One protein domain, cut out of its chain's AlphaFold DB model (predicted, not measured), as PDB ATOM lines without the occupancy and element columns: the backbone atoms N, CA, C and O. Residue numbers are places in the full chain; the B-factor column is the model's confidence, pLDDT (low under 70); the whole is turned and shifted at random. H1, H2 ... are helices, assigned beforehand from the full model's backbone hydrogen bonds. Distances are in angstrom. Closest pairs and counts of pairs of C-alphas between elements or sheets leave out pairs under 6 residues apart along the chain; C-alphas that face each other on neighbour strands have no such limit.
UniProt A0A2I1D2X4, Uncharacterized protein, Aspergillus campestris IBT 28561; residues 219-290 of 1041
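AT A GLANCE: This is residues 219 to 290 of the 1041 residues of an uncharacterized protein of Aspergillus campestris IBT 28561 (UniProt A0A2I1D2X4). What is the shape? H1 runs along an elongated body; past H2 at its far end the backbone folds back, packing H3, H4 and H5 on H1, and the printed part ends at Gly 290, its C-alpha 6.6 A from that of Ala 219, the first printed residue. What builds it? The 72 residues printed, all helix in class, include six named helices, H1 to H6 in chain order, and no named strand. It is compact, radius of gyration of the C-alphas 12.1 A, spanning 36 by 20 by 18 A.

HOW THE PARTS SIT: What does the first helix touch? H1, residues 219 to 235, is the hub. With residues 229 to 235 alone it touches H3, residues 250 to 261, opposite ways at a steep tilt of 42 degrees; the closest C-alphas, Leu 233 and Ala 251, are 4.7 A apart. It also touches H4, residues 268 to 273, with residues 230 to 234 alone (closest C-alphas Leu 233 and Ala 268, 6.4 A), and H5, residues 276 to 280 (Leu 226 and Val 276, 6.8 A). What of the others? H2, residues 237 to 241, touches H4, closest C-alphas Val 240 and Ala 268, 6.9 A; H6, residues 283 to 286, touches no helix. Every O i to N i+4 pair is within hydrogen-bond range in H1 to H5; H6 is too short for one.

IN THESE COORDINATES: Where does H1 begin? C-alpha 219 is at (-35.837, 28.534, -0.529); H1 is 24.5 A long, H3 16.9 A. Where does H6 end? C-alpha 286 is at (-31.777, 29.141, 6.103).

THE WHOLE: Is it unbroken? The printed part has no cut and no long link. Where is confidence low? In 24 residues pLDDT is under 70, among them 235 to 253.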
ATOM      1  N   ALA A 219     -36.068  27.090  -0.558       81.81
ATOM      2  CA  ALA A 219     -35.837  28.534  -0.529       81.81
ATOM      3  C   ALA A 219     -36.550  29.275  -1.674       81.81
ATOM      4  O   ALA A 219     -37.162  30.312  -1.439       81.81
ATOM      5  N   ALA A 220     -36.549  28.708  -2.883       72.62
ATOM      6  CA  ALA A 220     -37.219  29.300  -4.041       72.62
ATOM      7  C   ALA A 220     -38.756  29.280  -3.923       72.62
ATOM      8  O   ALA A 220     -39.439  30.174  -4.418       72.62
ATOM      9  N   GLU A 221     -39.332  28.256  -3.288       71.31
ATOM     10  CA  GLU A 221     -40.774  28.204  -3.013       71.31
ATOM     11  C   GLU A 221     -41.179  29.248  -1.976       71.31
ATOM     12  O   GLU A 221     -42.140  29.982  -2.203       71.31
ATOM     13  N   TRP A 222     -40.418  29.369  -0.885       81.75
ATOM     14  CA  TRP A 222     -40.710  30.353   0.155       81.75
ATOM     15  C   TRP A 222     -40.524  31.794  -0.321       81.75
ATOM     16  O   TRP A 222     -41.343  32.647   0.001       81.75
ATOM     17  N   GLU A 223     -39.504  32.074  -1.134       77.56
ATOM     18  CA  GLU A 223     -39.303  33.402  -1.724       77.56
ATOM     19  C   GLU A 223     -40.499  33.821  -2.591       77.56
ATOM     20  O   GLU A 223     -41.027  34.926  -2.437       77.56
ATOM     21  N   ARG A 224     -40.978  32.916  -3.456       68.75
ATOM     22  CA  ARG A 224     -42.176  33.152  -4.278       68.75
ATOM     23  C   ARG A 224     -43.413  33.403  -3.417       68.75
ATOM     24  O   ARG A 224     -44.170  34.329  -3.705       68.75
ATOM     25  N   GLU A 225     -43.589  32.628  -2.350       74.75
ATOM     26  CA  GLU A 225     -44.687  32.811  -1.398       74.75
ATOM     27  C   GLU A 225     -44.580  34.168  -0.677       74.75
ATOM     28  O   GLU A 225     -45.556  34.909  -0.631       74.75
ATOM     29  N   LEU A 226     -43.403  34.570  -0.180       78.44
ATOM     30  CA  LEU A 226     -43.203  35.867   0.484       78.44
ATOM     31  C   LEU A 226     -43.538  37.052  -0.420       78.44
ATOM     32  O   LEU A 226     -44.154  38.018   0.040       78.44
ATOM     33  N   VAL A 227     -43.158  36.983  -1.698       72.69
ATOM     34  CA  VAL A 227     -43.522  38.004  -2.688       72.69
ATOM     35  C   VAL A 227     -45.045  38.125  -2.783       72.69
ATOM     36  O   VAL A 227     -45.567  39.241  -2.712       72.69
ATOM     37  N   ALA A 228     -45.761  37.001  -2.864       67.88
ATOM     38  CA  ALA A 228     -47.221  36.989  -2.900       67.88
ATOM     39  C   ALA A 228     -47.845  37.528  -1.596       67.88
ATOM     40  O   ALA A 228     -48.742  38.372  -1.636       67.88
ATOM     41  N   LEU A 229     -47.333  37.126  -0.428       74.94
ATOM     42  CA  LEU A 229     -47.837  37.578   0.875       74.94
ATOM     43  C   LEU A 229     -47.632  39.086   1.086       74.94
ATOM     44  O   LEU A 229     -48.548  39.779   1.533       74.94
ATOM     45  N   LYS A 230     -46.467  39.636   0.719       77.75
ATOM     46  CA  LYS A 230     -46.229  41.089   0.778       77.75
ATOM     47  C   LYS A 230     -47.133  41.850  -0.191       77.75
ATOM     48  O   LYS A 230     -47.602  42.935   0.145       77.75
ATOM     49  N   GLN A 231     -47.410  41.301  -1.374       68.62
ATOM     50  CA  GLN A 231     -48.366  41.900  -2.312       68.62
ATOM     51  C   GLN A 231     -49.788  41.941  -1.733       68.62
ATOM     52  O   GLN A 231     -50.456  42.969  -1.862       68.62
ATOM     53  N   ALA A 232     -50.223  40.884  -1.040       67.94
ATOM     54  CA  ALA A 232     -51.506  40.858  -0.338       67.94
ATOM     55  C   ALA A 232     -51.594  41.927   0.769       67.94
ATOM     56  O   ALA A 232     -52.618  42.591   0.902       67.94
ATOM     57  N   LEU A 233     -50.509  42.165   1.515       74.00
ATOM     58  CA  LEU A 233     -50.460  43.233   2.524       74.00
ATOM     59  C   LEU A 233     -50.519  44.638   1.912       74.00
ATOM     60  O   LEU A 233     -51.246  45.491   2.415       74.00
ATOM     61  N   ARG A 234     -49.798  44.880   0.807       73.56
ATOM     62  CA  ARG A 234     -49.835  46.173   0.089       73.56
ATOM     63  C   ARG A 234     -51.231  46.491  -0.446       73.56
ATOM     64  O   ARG A 234     -51.618  47.654  -0.492       73.56
ATOM     65  N   ALA A 235     -51.982  45.467  -0.842       63.84
ATOM     66  CA  ALA A 235     -53.306  45.618  -1.432       63.84
ATOM     67  C   ALA A 235     -54.361  46.201  -0.478       63.84
ATOM     68  O   ALA A 235     -55.300  46.842  -0.947       63.84
ATOM     69  N   GLU A 236     -54.212  45.985   0.830       66.88
ATOM     70  CA  GLU A 236     -55.130  46.478   1.864       66.88
ATOM     71  C   GLU A 236     -54.427  47.437   2.841       66.88
ATOM     72  O   GLU A 236     -54.889  47.616   3.965       66.88
ATOM     73  N   ALA A 237     -53.326  48.076   2.426       61.53
ATOM     74  CA  ALA A 237     -52.487  48.910   3.291       61.53
ATOM     75  C   ALA A 237     -53.283  49.971   4.080       61.53
ATOM     76  O   ALA A 237     -53.050  50.142   5.275       61.53
ATOM     77  N   ASP A 238     -54.285  50.601   3.454       59.31
ATOM     78  CA  ASP A 238     -55.147  51.605   4.092       59.31
ATOM     79  C   ASP A 238     -56.075  51.001   5.169       59.31
ATOM     80  O   ASP A 238     -56.260  51.583   6.235       59.31
ATOM     81  N   ALA A 239     -56.641  49.810   4.929       57.50
ATOM     82  CA  ALA A 239     -57.503  49.113   5.893       57.50
ATOM     83  C   ALA A 239     -56.691  48.509   7.052       57.50
ATOM     84  O   ALA A 239     -57.148  48.478   8.200       57.50
ATOM     85  N   VAL A 240     -55.463  48.079   6.754       56.31
ATOM     86  CA  VAL A 240     -54.510  47.539   7.724       56.31
ATOM     87  C   VAL A 240     -53.931  48.632   8.625       56.31
ATOM     88  O   VAL A 240     -53.802  48.404   9.827       56.31
ATOM     89  N   ALA A 241     -53.667  49.830   8.095       57.03
ATOM     90  CA  ALA A 241     -53.206  50.982   8.875       57.03
ATOM     91  C   ALA A 241     -54.251  51.487   9.891       57.03
ATOM     92  O   ALA A 241     -53.890  51.968  10.962       57.03
ATOM     93  N   VAL A 242     -55.547  51.341   9.584       54.84
ATOM     94  CA  VAL A 242     -56.669  51.766  10.448       54.84
ATOM     95  C   VAL A 242     -57.121  50.651  11.413       54.84
ATOM     96  O   VAL A 242     -57.967  50.870  12.278       54.84
ATOM     97  N   GLY A 243     -56.563  49.437  11.302       54.16
ATOM     98  CA  GLY A 243     -56.925  48.296  12.154       54.16
ATOM     99  C   GLY A 243     -58.325  47.723  11.891       54.16
ATOM    100  O   GLY A 243     -58.811  46.912  12.679       54.16
ATOM    101  N   GLN A 244     -58.974  48.109  10.787       53.31
ATOM    102  CA  GLN A 244     -60.285  47.609  10.351       53.31
ATOM    103  C   GLN A 244     -60.123  46.525   9.283       53.31
ATOM    104  O   GLN A 244     -60.619  46.626   8.162       53.31
ATOM    105  N   VAL A 245     -59.400  45.470   9.635       55.94
ATOM    106  CA  VAL A 245     -59.183  44.327   8.754       55.94
ATOM    107  C   VAL A 245     -60.127  43.218   9.199       55.94
ATOM    108  O   VAL A 245     -60.057  42.767  10.343       55.94
ATOM    109  N   ALA A 246     -61.031  42.779   8.320       53.81
ATOM    110  CA  ALA A 246     -61.858  41.609   8.605       53.81
ATOM    111  C   ALA A 246     -60.943  40.406   8.903       53.81
ATOM    112  O   ALA A 246     -59.942  40.216   8.205       53.81
ATOM    113  N   SER A 247     -61.286  39.593   9.911       51.22
ATOM    114  CA  SER A 247     -60.475  38.441  10.352       51.22
ATOM    115  C   SER A 247     -60.136  37.465   9.225       51.22
ATOM    116  O   SER A 247     -59.116  36.789   9.283       51.22
ATOM    117  N   ASP A 248     -60.975  37.440   8.189       50.88
ATOM    118  CA  ASP A 248     -60.903  36.505   7.071       50.88
ATOM    119  C   ASP A 248     -60.370  37.176   5.790       50.88
ATOM    120  O   ASP A 248     -60.534  36.640   4.693       50.88
ATOM    121  N   SER A 249     -59.807  38.384   5.879       60.91
ATOM    122  CA  SER A 249     -59.181  39.076   4.740       60.91
ATOM    123  C   SER A 249     -57.825  38.463   4.371       60.91
ATOM    124  O   SER A 249     -57.149  37.835   5.189       60.91
ATOM    125  N   GLU A 250     -57.400  38.659   3.124       58.34
ATOM    126  CA  GLU A 250     -56.126  38.129   2.626       58.34
ATOM    127  C   GLU A 250     -54.930  38.779   3.330       58.34
ATOM    128  O   GLU A 250     -53.963  38.096   3.661       58.34
ATOM    129  N   ALA A 251     -55.028  40.075   3.639       65.94
ATOM    130  CA  ALA A 251     -54.005  40.791   4.388       65.94
ATOM    131  C   ALA A 251     -53.888  40.286   5.835       65.94
ATOM    132  O   ALA A 251     -52.771  40.135   6.323       65.94
ATOM    133  N   ALA A 252     -54.997  39.948   6.507       67.00
ATOM    134  CA  ALA A 252     -54.942  39.329   7.835       67.00
ATOM    135  C   ALA A 252     -54.247  37.959   7.796       67.00
ATOM    136  O   ALA A 252     -53.356  37.700   8.601       67.00
ATOM    137  N   VAL A 253     -54.600  37.107   6.828       68.19
ATOM    138  CA  VAL A 253     -53.992  35.773   6.668       68.19
ATOM    139  C   VAL A 253     -52.511  35.872   6.295       68.19
ATOM    140  O   VAL A 253     -51.688  35.127   6.830       68.19
ATOM    141  N   ALA A 254     -52.152  36.793   5.397       72.00
ATOM    142  CA  ALA A 254     -50.768  37.019   5.001       72.00
ATOM    143  C   ALA A 254     -49.927  37.547   6.165       72.00
ATOM    144  O   ALA A 254     -48.816  37.066   6.396       72.00
ATOM    145  N   LEU A 255     -50.485  38.476   6.943       74.38
ATOM    146  CA  LEU A 255     -49.847  38.995   8.142       74.38
ATOM    147  C   LEU A 255     -49.664  37.897   9.190       74.38
ATOM    148  O   LEU A 255     -48.593  37.801   9.774       74.38
ATOM    149  N   ASP A 256     -50.660  37.035   9.397       72.69
ATOM    150  CA  ASP A 256     -50.575  35.921  10.343       72.69
ATOM    151  C   ASP A 256     -49.542  34.867   9.917       72.69
ATOM    152  O   ASP A 256     -48.782  34.389  10.759       72.69
ATOM    153  N   LYS A 257     -49.438  34.547   8.619       75.94
ATOM    154  CA  LYS A 257     -48.371  33.683   8.078       75.94
ATOM    155  C   LYS A 257     -46.984  34.269   8.316       75.94
ATOM    156  O   LYS A 257     -46.089  33.564   8.776       75.94
ATOM    157  N   ILE A 258     -46.804  35.550   7.995       79.19
ATOM    158  CA  ILE A 258     -45.511  36.221   8.143       79.19
ATOM    159  C   ILE A 258     -45.163  36.359   9.622       79.19
ATOM    160  O   ILE A 258     -44.049  36.023   9.992       79.19
ATOM    161  N   ARG A 259     -46.105  36.735  10.490       77.00
ATOM    162  CA  ARG A 259     -45.909  36.776  11.950       77.00
ATOM    163  C   ARG A 259     -45.563  35.414  12.539       77.00
ATOM    164  O   ARG A 259     -44.806  35.350  13.500       77.00
ATOM    165  N   ALA A 260     -46.122  34.334  11.996       75.50
ATOM    166  CA  ALA A 260     -45.811  32.992  12.467       75.50
ATOM    167  C   ALA A 260     -44.321  32.665  12.240       75.50
ATOM    168  O   ALA A 260     -43.661  32.192  13.160       75.50
ATOM    169  N   VAL A 261     -43.766  33.013  11.073       79.19
ATOM    170  CA  VAL A 261     -42.344  32.783  10.748       79.19
ATOM    171  C   VAL A 261     -41.414  33.862  11.322       79.19
ATOM    172  O   VAL A 261     -40.309  33.560  11.768       79.19
ATOM    173  N   TYR A 262     -41.866  35.115  11.338       83.75
ATOM    174  CA  TYR A 262     -41.125  36.307  11.749       83.75
ATOM    175  C   TYR A 262     -41.886  37.050  12.863       83.75
ATOM    176  O   TYR A 262     -42.449  38.124  12.629       83.75
ATOM    177  N   PRO A 263     -41.899  36.526  14.101       77.81
ATOM    178  CA  PRO A 263     -42.690  37.084  15.208       77.81
ATOM    179  C   PRO A 263     -42.320  38.524  15.606       77.81
ATOM    180  O   PRO A 263     -43.107  39.217  16.256       77.81
ATOM    181  N   ARG A 264     -41.147  39.008  15.178       79.12
ATOM    182  CA  ARG A 264     -40.706  40.399  15.368       79.12
ATOM    183  C   ARG A 264     -41.444  41.401  14.480       79.12
ATOM    184  O   ARG A 264     -41.521  42.566  14.851       79.12
ATOM    185  N   LEU A 265     -41.999  40.956  13.352       80.62
ATOM    186  CA  LEU A 265     -42.748  41.799  12.423       80.62
ATOM    187  C   LEU A 265     -44.212  41.813  12.852       80.62
ATOM    188  O   LEU A 265     -45.001  40.935  12.499       80.62
ATOM    189  N   ARG A 266     -44.564  42.777  13.706       73.44
ATOM    190  CA  ARG A 266     -45.855  42.789  14.396       73.44
ATOM    191  C   ARG A 266     -46.930  43.468  13.579       73.44
ATOM    192  O   ARG A 266     -48.085  43.075  13.704       73.44
ATOM    193  N   THR A 267     -46.606  44.452  12.759       75.31
ATOM    194  CA  THR A 267     -47.571  45.173  11.926       75.31
ATOM    195  C   THR A 267     -47.311  44.919  10.447       75.31
ATOM    196  O   THR A 267     -46.234  44.468  10.064       75.31
ATOM    197  N   ALA A 268     -48.299  45.186   9.588       68.75
ATOM    198  CA  ALA A 268     -48.055  45.099   8.151       68.75
ATOM    199  C   ALA A 268     -47.058  46.157   7.666       68.75
ATOM    200  O   ALA A 268     -46.343  45.872   6.716       68.75
ATOM    201  N   GLY A 269     -46.965  47.319   8.325       73.12
ATOM    202  CA  GLY A 269     -45.919  48.310   8.046       73.12
ATOM    203  C   GLY A 269     -44.529  47.699   8.217       73.12
ATOM    204  O   GLY A 269     -43.773  47.641   7.254       73.12
ATOM    205  N   ASP A 270     -44.280  47.077   9.377       79.19
ATOM    206  CA  ASP A 270     -43.008  46.403   9.681       79.19
ATOM    207  C   ASP A 270     -42.629  45.364   8.611       79.19
ATOM    208  O   ASP A 270     -41.467  45.210   8.253       79.19
ATOM    209  N   VAL A 271     -43.615  44.624   8.092       79.38
ATOM    210  CA  VAL A 271     -43.398  43.609   7.052       79.38
ATOM    211  C   VAL A 271     -43.095  44.240   5.693       79.38
ATOM    212  O   VAL A 271     -42.294  43.713   4.916       79.38
ATOM    213  N   LEU A 272     -43.784  45.330   5.356       79.12
ATOM    214  CA  LEU A 272     -43.644  45.986   4.063       79.12
ATOM    215  C   LEU A 272     -42.303  46.702   3.922       79.12
ATOM    216  O   LEU A 272     -41.749  46.643   2.820       79.12
ATOM    217  N   ASP A 273     -41.778  47.240   5.022       81.56
ATOM    218  CA  ASP A 273     -40.514  47.981   5.090       81.56
ATOM    219  C   ASP A 273     -39.264  47.095   4.932       81.56
ATOM    220  O   ASP A 273     -38.217  47.583   4.517       81.56
ATOM    221  N   VAL A 274     -39.360  45.788   5.209       83.69
ATOM    222  CA  VAL A 274     -38.220  44.850   5.136       83.69
ATOM    223  C   VAL A 274     -38.180  44.129   3.795       83.69
ATOM    224  O   VAL A 274     -39.135  43.436   3.443       83.69
ATOM    225  N   GLU A 275     -37.087  44.211   3.040       83.44
ATOM    226  CA  GLU A 275     -36.988  43.557   1.728       83.44
ATOM    227  C   GLU A 275     -37.038  42.019   1.799       83.44
ATOM    228  O   GLU A 275     -36.608  41.396   2.769       83.44
ATOM    229  N   VAL A 276     -37.553  41.372   0.740       81.50
ATOM    230  CA  VAL A 276     -37.697  39.897   0.708       81.50
ATOM    231  C   VAL A 276     -36.340  39.210   0.895       81.50
ATOM    232  O   VAL A 276     -36.245  38.228   1.629       81.50
ATOM    233  N   GLY A 277     -35.279  39.763   0.300       82.06
ATOM    234  CA  GLY A 277     -33.917  39.250   0.457       82.06
ATOM    235  C   GLY A 277     -33.423  39.258   1.909       82.06
ATOM    236  O   GLY A 277     -32.721  38.336   2.314       82.06
ATOM    237  N   GLU A 278     -33.838  40.241   2.713       81.88
ATOM    238  CA  GLU A 278     -33.473  40.339   4.132       81.88
ATOM    239  C   GLU A 278     -34.231  39.312   4.982       81.88
ATOM    240  O   GLU A 278     -33.633  38.649   5.830       81.88
ATOM    241  N   LEU A 279     -35.522  39.099   4.695       83.56
ATOM    242  CA  LEU A 279     -36.319  38.039   5.325       83.56
ATOM    243  C   LEU A 279     -35.724  36.648   5.044       83.56
ATOM    244  O   LEU A 279     -35.595  35.824   5.950       83.56
ATOM    245  N   MET A 280     -35.287  36.415   3.803       83.56
ATOM    246  CA  MET A 280     -34.652  35.165   3.366       83.56
ATOM    247  C   MET A 280     -33.239  34.956   3.937       83.56
ATOM    248  O   MET A 280     -32.743  33.826   3.967       83.56
ATOM    249  N   ALA A 281     -32.565  36.020   4.382       81.88
ATOM    250  CA  ALA A 281     -31.201  35.960   4.903       81.88
ATOM    251  C   ALA A 281     -31.113  35.519   6.376       81.88
ATOM    252  O   ALA A 281     -30.008  35.267   6.863       81.88
ATOM    253  N   LEU A 282     -32.241  35.381   7.089       81.44
ATOM    254  CA  LEU A 282     -32.237  34.992   8.500       81.44
ATOM    255  C   LEU A 282     -31.611  33.594   8.715       81.44
ATOM    256  O   LEU A 282     -32.108  32.605   8.167       81.44
ATOM    257  N   PRO A 283     -30.570  33.460   9.568       74.38
ATOM    258  CA  PRO A 283     -29.866  32.188   9.772       74.38
ATOM    259  C   PRO A 283     -30.766  31.036  10.246       74.38
ATOM    260  O   PRO A 283     -30.636  29.911   9.767       74.38
ATOM    261  N   ALA A 284     -31.723  31.323  11.136       70.38
ATOM    262  CA  ALA A 284     -32.668  30.337  11.668       70.38
ATOM    263  C   ALA A 284     -33.624  29.771  10.599       70.38
ATOM    264  O   ALA A 284     -34.098  28.642  10.732       70.38
ATOM    265  N   LEU A 285     -33.890  30.545   9.541       79.06
ATOM    266  CA  LEU A 285     -34.717  30.150   8.406       79.06
ATOM    267  C   LEU A 285     -33.898  29.351   7.382       79.06
ATOM    268  O   LEU A 285     -34.328  28.280   6.956       79.06
ATOM    269  N   ARG A 286     -32.686  29.822   7.045       77.31
ATOM    270  CA  ARG A 286     -31.777  29.141   6.103       77.31
ATOM    271  C   ARG A 286     -31.444  27.709   6.511       77.31
ATOM    272  O   ARG A 286     -31.349  26.855   5.642       77.31
ATOM    273  N   GLY A 287     -31.301  27.439   7.810       75.69
ATOM    274  CA  GLY A 287     -31.046  26.082   8.308       75.69
ATOM    275  C   GLY A 287     -32.245  25.127   8.214       75.69
ATOM    276  O   GLY A 287     -32.064  23.924   8.373       75.69
ATOM    277  N   ARG A 288     -33.464  25.638   7.981       81.25
ATOM    278  CA  ARG A 288     -34.703  24.840   7.924       81.25
ATOM    279  C   ARG A 288     -35.236  24.658   6.505       81.25
ATOM    280  O   ARG A 288     -35.772  23.597   6.206       81.25
ATOM    281  N   LEU A 289     -35.107  25.668   5.642       84.69
ATOM    282  CA  LEU A 289     -35.595  25.616   4.258       84.69
ATOM    283  C   LEU A 289     -34.928  24.480   3.471       84.69
ATOM    284  O   LEU A 289     -33.708  24.335   3.488       84.69
ATOM    285  N   GLY A 290     -35.736  23.669   2.787       80.25
ATOM    286  CA  GLY A 290     -35.295  22.458   2.082       80.25
ATOM    287  C   GLY A 290     -34.816  21.314   2.987       80.25
ATOM    288  O   GLY A 290     -34.467  20.248   2.484       80.25
TER     289      GLY A 290